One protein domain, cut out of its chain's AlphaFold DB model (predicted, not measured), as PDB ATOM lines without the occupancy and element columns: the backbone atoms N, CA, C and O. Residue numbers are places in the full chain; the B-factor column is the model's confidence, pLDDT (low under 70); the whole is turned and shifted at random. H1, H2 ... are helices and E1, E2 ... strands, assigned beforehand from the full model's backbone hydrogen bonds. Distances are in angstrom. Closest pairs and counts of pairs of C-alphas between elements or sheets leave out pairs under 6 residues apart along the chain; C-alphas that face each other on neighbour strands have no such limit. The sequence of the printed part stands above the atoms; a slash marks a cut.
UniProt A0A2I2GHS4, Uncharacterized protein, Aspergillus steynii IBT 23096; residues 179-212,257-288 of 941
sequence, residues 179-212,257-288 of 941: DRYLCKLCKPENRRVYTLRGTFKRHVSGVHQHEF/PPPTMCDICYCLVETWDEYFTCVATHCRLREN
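This is residues 179 to 212 and 257 to 288 of the 941 residues of an uncharacterized protein of Aspergillus steynii IBT 23096 (UniProt A0A2I2GHS4). This domain has little regular structure: two short helices, H1 and H2, cross nearly at right angles among long loops, and the short strand E1 passes near the last residue of H2. The printed part has 66 residues, with the named elements in the order E1, H1, H2; these hold only 26 residues, mostly helix. It is compact, with a radius of gyration of the C-alphas of 11.2 A and spans of 32 by 23 by 21 A.

E1, residues 180 to 182, pairs with no named strand. H1, residues 197 to 207, touches H2, residues 272 to 283, about perpendicular at 75 degrees; the closest C-alphas, of Lys 201 and Phe 276, are 6.5 A apart. H2 touches H1 with residues 276 to 280 alone. The closest C-alphas of E1 and H2, of Tyr 181 and Cys 283, are 5.1 A apart. In H1 and H2 every O i to N i+4 pair is within hydrogen-bond range.

E1 begins at C-alpha 180 (20.051, 16.563, 9.688) and is 6.6 A long. H1 measures 15.3 A and H2 16.1 A, ending at C-alpha 283 (15.847, 10.500, 13.569).

Residues 213 to 256 are cut out, with 9.0 A between C-alphas 212 and 257. E1 to H1 is a long link. No printed residue is under pLDDT 70.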
ATOM      1  N   ASP A 179      22.505  15.649   5.784       91.06
ATOM      2  CA  ASP A 179      21.674  14.837   6.683       91.06
ATOM      3  C   ASP A 179      21.565  15.426   8.099       91.06
ATOM      4  O   ASP A 179      22.479  15.335   8.928       91.06
ATOM      5  N   ARG A 180      20.407  16.032   8.375       95.81
ATOM      6  CA  ARG A 180      20.051  16.563   9.688       95.81
ATOM      7  C   ARG A 180      19.344  15.471  10.481       95.81
ATOM      8  O   ARG A 180      18.415  14.838   9.994       95.81
ATOM      9  N   TYR A 181      19.753  15.274  11.728       97.62
ATOM     10  CA  TYR A 181      19.180  14.281  12.634       97.62
ATOM     11  C   TYR A 181      18.503  14.991  13.809       97.62
ATOM     12  O   TYR A 181      19.185  15.571  14.654       97.62
ATOM     13  N   LEU A 182      17.172  14.954  13.872       97.56
ATOM     14  CA  LEU A 182      16.384  15.420  15.014       97.56
ATOM     15  C   LEU A 182      16.192  14.252  15.982       97.56
ATOM     16  O   LEU A 182      15.493  13.293  15.661       97.56
ATOM     17  N   CYS A 183      16.787  14.312  17.174       98.44
ATOM     18  CA  CYS A 183      16.678  13.196  18.111       98.44
ATOM     19  C   CYS A 183      15.250  13.047  18.660       98.44
ATOM     20  O   CYS A 183      14.825  13.823  19.516       98.44
ATOM     21  N   LYS A 184      14.521  12.028  18.186       98.19
ATOM     22  CA  LYS A 184      13.138  11.731  18.600       98.19
ATOM     23  C   LYS A 184      13.037  11.154  20.019       98.19
ATOM     24  O   LYS A 184      11.987  11.328  20.634       98.19
ATOM     25  N   LEU A 185      14.128  10.563  20.527       97.81
ATOM     26  CA  LEU A 185      14.290  10.064  21.905       97.81
ATOM     27  C   LEU A 185      14.317  11.188  22.954       97.81
ATOM     28  O   LEU A 185      13.952  10.980  24.107       97.81
ATOM     29  N   CYS A 186      14.720  12.405  22.572       98.19
ATOM     30  CA  CYS A 186      14.513  13.562  23.436       98.19
ATOM     31  C   CYS A 186      13.015  13.858  23.592       98.19
ATOM     32  O   CYS A 186      12.263  13.853  22.607       98.19
ATOM     33  N   LYS A 187      12.625  14.241  24.818       97.56
ATOM     34  CA  LYS A 187      11.325  14.870  25.098       97.56
ATOM     35  C   LYS A 187      11.061  16.016  24.104       97.56
ATOM     36  O   LYS A 187      12.029  16.704  23.762       97.56
ATOM     37  N   PRO A 188       9.817  16.229  23.631       97.00
ATOM     38  CA  PRO A 188       9.505  17.152  22.535       97.00
ATOM     39  C   PRO A 188      10.123  18.551  22.662       97.00
ATOM     40  O   PRO A 188      10.708  19.047  21.702       97.00
ATOM     41  N   GLU A 189      10.075  19.139  23.857       97.25
ATOM     42  CA  GLU A 189      10.594  20.484  24.179       97.25
ATOM     43  C   GLU A 189      12.132  20.566  24.145       97.25
ATOM     44  O   GLU A 189      12.709  21.647  24.077       97.25
ATOM     45  N   ASN A 190      12.807  19.416  24.202       96.81
ATOM     46  CA  ASN A 190      14.256  19.275  24.335       96.81
ATOM     47  C   ASN A 190      14.898  18.543  23.140       96.81
ATOM     48  O   ASN A 190      16.055  18.105  23.218       96.81
ATOM     49  N   ARG A 191      14.169  18.384  22.028       97.25
ATOM     50  CA  ARG A 191      14.686  17.747  20.810       97.25
ATOM     51  C   ARG A 191      15.780  18.594  20.174       97.25
ATOM     52  O   ARG A 191      15.616  19.784  19.924       97.25
ATOM     53  N   ARG A 192      16.920  17.958  19.907       97.56
ATOM     54  CA  ARG A 192      18.113  18.601  19.346       97.56
ATOM     55  C   ARG A 192      18.344  18.118  17.920       97.56
ATOM     56  O   ARG A 192      18.227  16.922  17.648       97.56
ATOM     57  N   VAL A 193      18.679  19.058  17.037       97.19
ATOM     58  CA  VAL A 193      19.078  18.799  15.649       97.19
ATOM     59  C   VAL A 193      20.601  18.708  15.570       97.19
ATOM     60  O   VAL A 193      21.310  19.565  16.096       97.19
ATOM     61  N   TYR A 194      21.093  17.683  14.884       97.38
ATOM     62  CA  TYR A 194      22.509  17.418  14.647       97.38
ATOM     63  C   TYR A 194      22.772  17.389  13.144       97.38
ATOM     64  O   TYR A 194      22.050  16.729  12.411       97.38
ATOM     65  N   THR A 195      23.815  18.073  12.678       95.56
ATOM     66  CA  THR A 195      24.182  18.158  11.250       95.56
ATOM     67  C   THR A 195      25.070  17.010  10.761       95.56
ATOM     68  O   THR A 195      25.499  17.022   9.612       95.56
ATOM     69  N   LEU A 196      25.422  16.060  11.639       95.12
ATOM     70  CA  LEU A 196      26.345  14.959  11.356       95.12
ATOM     71  C   LEU A 196      25.943  13.701  12.139       95.12
ATOM     72  O   LEU A 196      25.723  13.758  13.354       95.12
ATOM     73  N   ARG A 197      25.974  12.533  11.484       96.06
ATOM     74  CA  ARG A 197      25.687  11.226  12.112       96.06
ATOM     75  C   ARG A 197      26.584  10.939  13.326       96.06
ATOM     76  O   ARG A 197      26.131  10.346  14.300       96.06
ATOM     77  N   GLY A 198      27.839  11.399  13.309       95.88
ATOM     78  CA  GLY A 198      28.793  11.207  14.410       95.88
ATOM     79  C   GLY A 198      28.484  12.025  15.674       95.88
ATOM     80  O   GLY A 198      28.650  11.520  16.788       95.88
ATOM     81  N   THR A 199      27.996  13.264  15.539       96.38
ATOM     82  CA  THR A 199      27.568  14.066  16.704       96.38
ATOM     83  C   THR A 199      26.221  13.582  17.238       96.38
ATOM     84  O   THR A 199      26.026  13.569  18.453       96.38
ATOM     85  N   PHE A 200      25.357  13.076  16.353       97.75
ATOM     86  CA  PHE A 200      24.136  12.364  16.718       97.75
ATOM     87  C   PHE A 200      24.411  11.061  17.500       97.75
ATOM     88  O   PHE A 200      23.910  10.929  18.616       97.75
ATOM     89  N   LYS A 201      25.265  10.143  17.005       97.38
ATOM     90  CA  LYS A 201      25.645   8.907  17.733       97.38
ATOM     91  C   LYS A 201      26.191   9.237  19.128       97.38
ATOM     92  O   LYS A 201      25.740   8.647  20.102       97.38
ATOM     93  N   ARG A 202      27.065  10.250  19.247       95.62
ATOM     94  CA  ARG A 202      27.602  10.724  20.541       95.62
ATOM     95  C   ARG A 202      26.529  11.281  21.488       95.62
ATOM     96  O   ARG A 202      26.679  11.185  22.703       95.62
ATOM     97  N   HIS A 203      25.467  11.893  20.962       97.19
ATOM     98  CA  HIS A 203      24.334  12.331  21.777       97.19
ATOM     99  C   HIS A 203      23.527  11.138  22.292       97.19
ATOM    100  O   HIS A 203      23.291  11.069  23.496       97.19
ATOM    101  N   VAL A 204      23.151  10.199  21.418       97.62
ATOM    102  CA  VAL A 204      22.380   9.010  21.815       97.62
ATOM    103  C   VAL A 204      23.168   8.177  22.830       97.62
ATOM    104  O   VAL A 204      22.645   7.895  23.908       97.62
ATOM    105  N   SER A 205      24.457   7.922  22.564       96.50
ATOM    106  CA  SER A 205      25.354   7.185  23.465       96.50
ATOM    107  C   SER A 205      25.588   7.880  24.815       96.50
ATOM    108  O   SER A 205      25.969   7.244  25.795       96.50
ATOM    109  N   GLY A 206      25.419   9.205  24.869       94.81
ATOM    110  CA  GLY A 206      25.712  10.040  26.034       94.81
ATOM    111  C   GLY A 206      24.493  10.526  26.819       94.81
ATOM    112  O   GLY A 206      24.690  11.190  27.836       94.81
ATOM    113  N   VAL A 207      23.267  10.250  26.354       96.50
ATOM    114  CA  VAL A 207      22.014  10.762  26.954       96.50
ATOM    115  C   VAL A 207      20.899   9.713  27.034       96.50
ATOM    116  O   VAL A 207      20.127   9.777  27.983       96.50
ATOM    117  N   HIS A 208      20.809   8.772  26.083       97.31
ATOM    118  CA  HIS A 208      19.657   7.862  25.972       97.31
ATOM    119  C   HIS A 208      20.009   6.405  26.286       97.31
ATOM    120  O   HIS A 208      19.446   5.839  27.212       97.31
ATOM    121  N   GLN A 209      20.964   5.815  25.560       97.50
ATOM    122  CA  GLN A 209      21.405   4.428  25.764       97.50
ATOM    123  C   GLN A 209      22.934   4.373  25.748       97.50
ATOM    124  O   GLN A 209      23.564   4.770  24.770       97.50
ATOM    125  N   HIS A 210      23.552   3.929  26.843       97.56
ATOM    126  CA  HIS A 210      24.990   4.098  27.062       97.56
ATOM    127  C   HIS A 210      25.827   2.919  26.552       97.56
ATOM    128  O   HIS A 210      25.758   1.825  27.096       97.56
ATOM    129  N   GLU A 211      26.695   3.165  25.565       97.38
ATOM    130  CA  GLU A 211      27.584   2.132  25.005       97.38
ATOM    131  C   GLU A 211      28.718   1.719  25.967       97.38
ATOM    132  O   GLU A 211      29.156   0.566  25.968       97.38
ATOM    133  N   PHE A 212      29.173   2.637  26.827       97.62
ATOM    134  CA  PHE A 212      30.336   2.447  27.697       97.62
ATOM    135  C   PHE A 212      30.081   2.968  29.117       97.62
ATOM    136  O   PHE A 212      29.636   4.101  29.293       97.62
ATOM    137  N   PRO A 257      26.151  -4.196  27.153       98.00
ATOM    138  CA  PRO A 257      25.371  -4.857  26.110       98.00
ATOM    139  C   PRO A 257      24.493  -3.827  25.376       98.00
ATOM    140  O   PRO A 257      24.079  -2.845  26.000       98.00
ATOM    141  N   PRO A 258      24.217  -4.015  24.075       97.56
ATOM    142  CA  PRO A 258      23.261  -3.176  23.362       97.56
ATOM    143  C   PRO A 258      21.839  -3.364  23.916       97.56
ATOM    144  O   PRO A 258      21.536  -4.420  24.480       97.56
ATOM    145  N   PRO A 259      20.949  -2.367  23.751       97.94
ATOM    146  CA  PRO A 259      19.518  -2.557  23.958       97.94
ATOM    147  C   PRO A 259      19.022  -3.667  23.029       97.94
ATOM    148  O   PRO A 259      19.410  -3.697  21.868       97.94
ATOM    149  N   THR A 260      18.148  -4.553  23.504       98.12
ATOM    150  CA  THR A 260      17.607  -5.660  22.689       98.12
ATOM    151  C   THR A 260      16.658  -5.194  21.583       98.12
ATOM    152  O   THR A 260      16.318  -5.969  20.692       98.12
ATOM    153  N   MET A 261      16.198  -3.943  21.647       98.25
ATOM    154  CA  MET A 261      15.253  -3.351  20.708       98.25
ATOM    155  C   MET A 261      15.453  -1.834  20.590       98.25
ATOM    156  O   MET A 261      15.945  -1.183  21.512       98.25
ATOM    157  N   CYS A 262      15.057  -1.257  19.458       98.50
ATOM    158  CA  CYS A 262      15.091   0.188  19.233       98.50
ATOM    159  C   CYS A 262      13.948   0.905  19.978       98.50
ATOM    160  O   CYS A 262      12.779   0.617  19.724       98.50
ATOM    161  N   ASP A 263      14.258   1.914  20.803       97.81
ATOM    162  CA  ASP A 263      13.272   2.638  21.634       97.81
ATOM    163  C   ASP A 263      12.259   3.506  20.839       97.81
ATOM    164  O   ASP A 263      11.466   4.235  21.432       97.81
ATOM    165  N   ILE A 264      12.299   3.487  19.498       97.88
ATOM    166  CA  ILE A 264      11.393   4.256  18.617       97.88
ATOM    167  C   ILE A 264      10.400   3.353  17.874       97.88
ATOM    168  O   ILE A 264       9.256   3.748  17.661       97.88
ATOM    169  N   CYS A 265      10.837   2.169  17.441       98.12
ATOM    170  CA  CYS A 265      10.069   1.278  16.562       98.12
ATOM    171  C   CYS A 265       9.948  -0.157  17.079       98.12
ATOM    172  O   CYS A 265       9.269  -0.962  16.452       98.12
ATOM    173  N   TYR A 266      10.609  -0.481  18.195       97.81
ATOM    174  CA  TYR A 266      10.603  -1.793  18.842       97.81
ATOM    175  C   TYR A 266      11.167  -2.956  18.004       97.81
ATOM    176  O   TYR A 266      11.152  -4.095  18.467       97.81
ATOM    177  N   CYS A 267      11.749  -2.686  16.827       97.75
ATOM    178  CA  CYS A 267      12.549  -3.662  16.085       97.75
ATOM    179  C   CYS A 267      13.703  -4.181  16.950       97.75
ATOM    180  O   CYS A 267      14.398  -3.383  17.589       97.75
ATOM    181  N   LEU A 268      13.918  -5.500  16.929       98.12
ATOM    182  CA  LEU A 268      15.049  -6.151  17.585       98.12
ATOM    183  C   LEU A 268      16.376  -5.690  16.971       98.12
ATOM    184  O   LEU A 268      16.455  -5.460  15.763       98.12
ATOM    185  N   VAL A 269      17.405  -5.569  17.808       98.12
ATOM    186  CA  VAL A 269      18.788  -5.281  17.399       98.12
ATOM    187  C   VAL A 269      19.752  -6.072  18.285       98.12
ATOM    188  O   VAL A 269      19.569  -6.146  19.500       98.12
ATOM    189  N   GLU A 270      20.768  -6.682  17.683       97.62
ATOM    190  CA  GLU A 270      21.749  -7.537  18.364       97.62
ATOM    191  C   GLU A 270      23.073  -6.809  18.620       97.62
ATOM    192  O   GLU A 270      23.817  -7.168  19.537       97.62
ATOM    193  N   THR A 271      23.373  -5.756  17.849       98.00
ATOM    194  CA  THR A 271      24.588  -4.946  18.021       98.00
ATOM    195  C   THR A 271      24.317  -3.457  18.237       98.00
ATOM    196  O   THR A 271      23.304  -2.889  17.828       98.00
ATOM    197  N   TRP A 272      25.284  -2.775  18.863       97.94
ATOM    198  CA  TRP A 272      25.234  -1.321  19.049       97.94
ATOM    199  C   TRP A 272      25.149  -0.557  17.726       97.94
ATOM    200  O   TRP A 272      24.488   0.476  17.664       97.94
ATOM    201  N   ASP A 273      25.799  -1.034  16.663       97.44
ATOM    202  CA  ASP A 273      25.801  -0.329  15.383       97.44
ATOM    203  C   ASP A 273      24.519  -0.566  14.569       97.44
ATOM    204  O   ASP A 273      24.101   0.347  13.856       97.44
ATOM    205  N   GLU A 274      23.804  -1.680  14.768       97.88
ATOM    206  CA  GLU A 274      22.394  -1.804  14.360       97.88
ATOM    207  C   GLU A 274      21.508  -0.819  15.128       97.88
ATOM    208  O   GLU A 274      20.807  -0.027  14.496       97.88
ATOM    209  N   TYR A 275      21.589  -0.797  16.467       98.44
ATOM    210  CA  TYR A 275      20.827   0.132  17.311       98.44
ATOM    211  C   TYR A 275      21.021   1.589  16.857       98.44
ATOM    212  O   TYR A 275      20.054   2.291  16.549       98.44
ATOM    213  N   PHE A 276      22.272   2.043  16.721       98.12
ATOM    214  CA  PHE A 276      22.572   3.402  16.267       98.12
ATOM    215  C   PHE A 276      22.191   3.651  14.803       98.12
ATOM    216  O   PHE A 276      21.924   4.799  14.449       98.12
ATOM    217  N   THR A 277      22.156   2.630  13.943       97.81
ATOM    218  CA  THR A 277      21.683   2.773  12.557       97.81
ATOM    219  C   THR A 277      20.165   2.918  12.510       97.81
ATOM    220  O   THR A 277      19.683   3.863  11.891       97.81
ATOM    221  N   CYS A 278      19.424   2.076  13.231       98.44
ATOM    222  CA  CYS A 278      17.968   2.138  13.350       98.44
ATOM    223  C   CYS A 278      17.505   3.465  13.981       98.44
ATOM    224  O   CYS A 278      16.687   4.195  13.421       98.44
ATOM    225  N   VAL A 279      18.102   3.866  15.105       98.31
ATOM    226  CA  VAL A 279      17.797   5.155  15.744       98.31
ATOM    227  C   VAL A 279      18.173   6.337  14.839       98.31
ATOM    228  O   VAL A 279      17.443   7.332  14.803       98.31
ATOM    229  N   ALA A 280      19.255   6.242  14.055       97.94
ATOM    230  CA  ALA A 280      19.614   7.275  13.081       97.94
ATOM    231  C   ALA A 280      18.643   7.348  11.893       97.94
ATOM    232  O   ALA A 280      18.310   8.462  11.493       97.94
ATOM    233  N   THR A 281      18.148   6.230  11.348       97.19
ATOM    234  CA  THR A 281      17.150   6.262  10.262       97.19
ATOM    235  C   THR A 281      15.826   6.852  10.736       97.19
ATOM    236  O   THR A 281      15.262   7.686  10.033       97.19
ATOM    237  N   HIS A 282      15.374   6.541  11.955       97.75
ATOM    238  CA  HIS A 282      14.179   7.174  12.521       97.75
ATOM    239  C   HIS A 282      14.360   8.663  12.844       97.75
ATOM    240  O   HIS A 282      13.387   9.416  12.767       97.75
ATOM    241  N   CYS A 283      15.565   9.103  13.215       97.62
ATOM    242  CA  CYS A 283      15.847  10.500  13.569       97.62
ATOM    243  C   CYS A 283      16.290  11.377  12.384       97.62
ATOM    244  O   CYS A 283      16.355  12.595  12.541       97.62
ATOM    245  N   ARG A 284      16.592  10.798  11.216       97.25
ATOM    246  CA  ARG A 284      16.928  11.530   9.986       97.25
ATOM    247  C   ARG A 284      15.729  12.377   9.544       97.25
ATOM    248  O   ARG A 284      14.644  11.846   9.329       97.25
ATOM    249  N   LEU A 285      15.933  13.683   9.413       95.62
ATOM    250  CA  LEU A 285      15.023  14.586   8.715       95.62
ATOM    251  C   LEU A 285      15.277  14.431   7.215       95.62
ATOM    252  O   LEU A 285      16.428  14.541   6.787       95.62
ATOM    253  N   ARG A 286      14.233  14.204   6.411       90.38
ATOM    254  CA  ARG A 286      14.334  14.446   4.969       90.38
ATOM    255  C   ARG A 286      14.083  15.928   4.742       90.38
ATOM    256  O   ARG A 286      13.200  16.513   5.360       90.38
ATOM    257  N   GLU A 287      14.867  16.566   3.881       82.31
ATOM    258  CA  GLU A 287      14.737  18.020   3.704       82.31
ATOM    259  C   GLU A 287      13.417  18.399   3.014       82.31
ATOM    260  O   GLU A 287      12.849  19.451   3.309       82.31
ATOM    261  N   ASN A 288      12.869  17.473   2.220       72.06
ATOM    262  CA  ASN A 288      11.551  17.543   1.594       72.06
ATOM    263  C   ASN A 288      10.387  17.600   2.605       72.06
ATOM    264  O   ASN A 288       9.313  18.051   2.228       72.06
TER     265      ASN A 288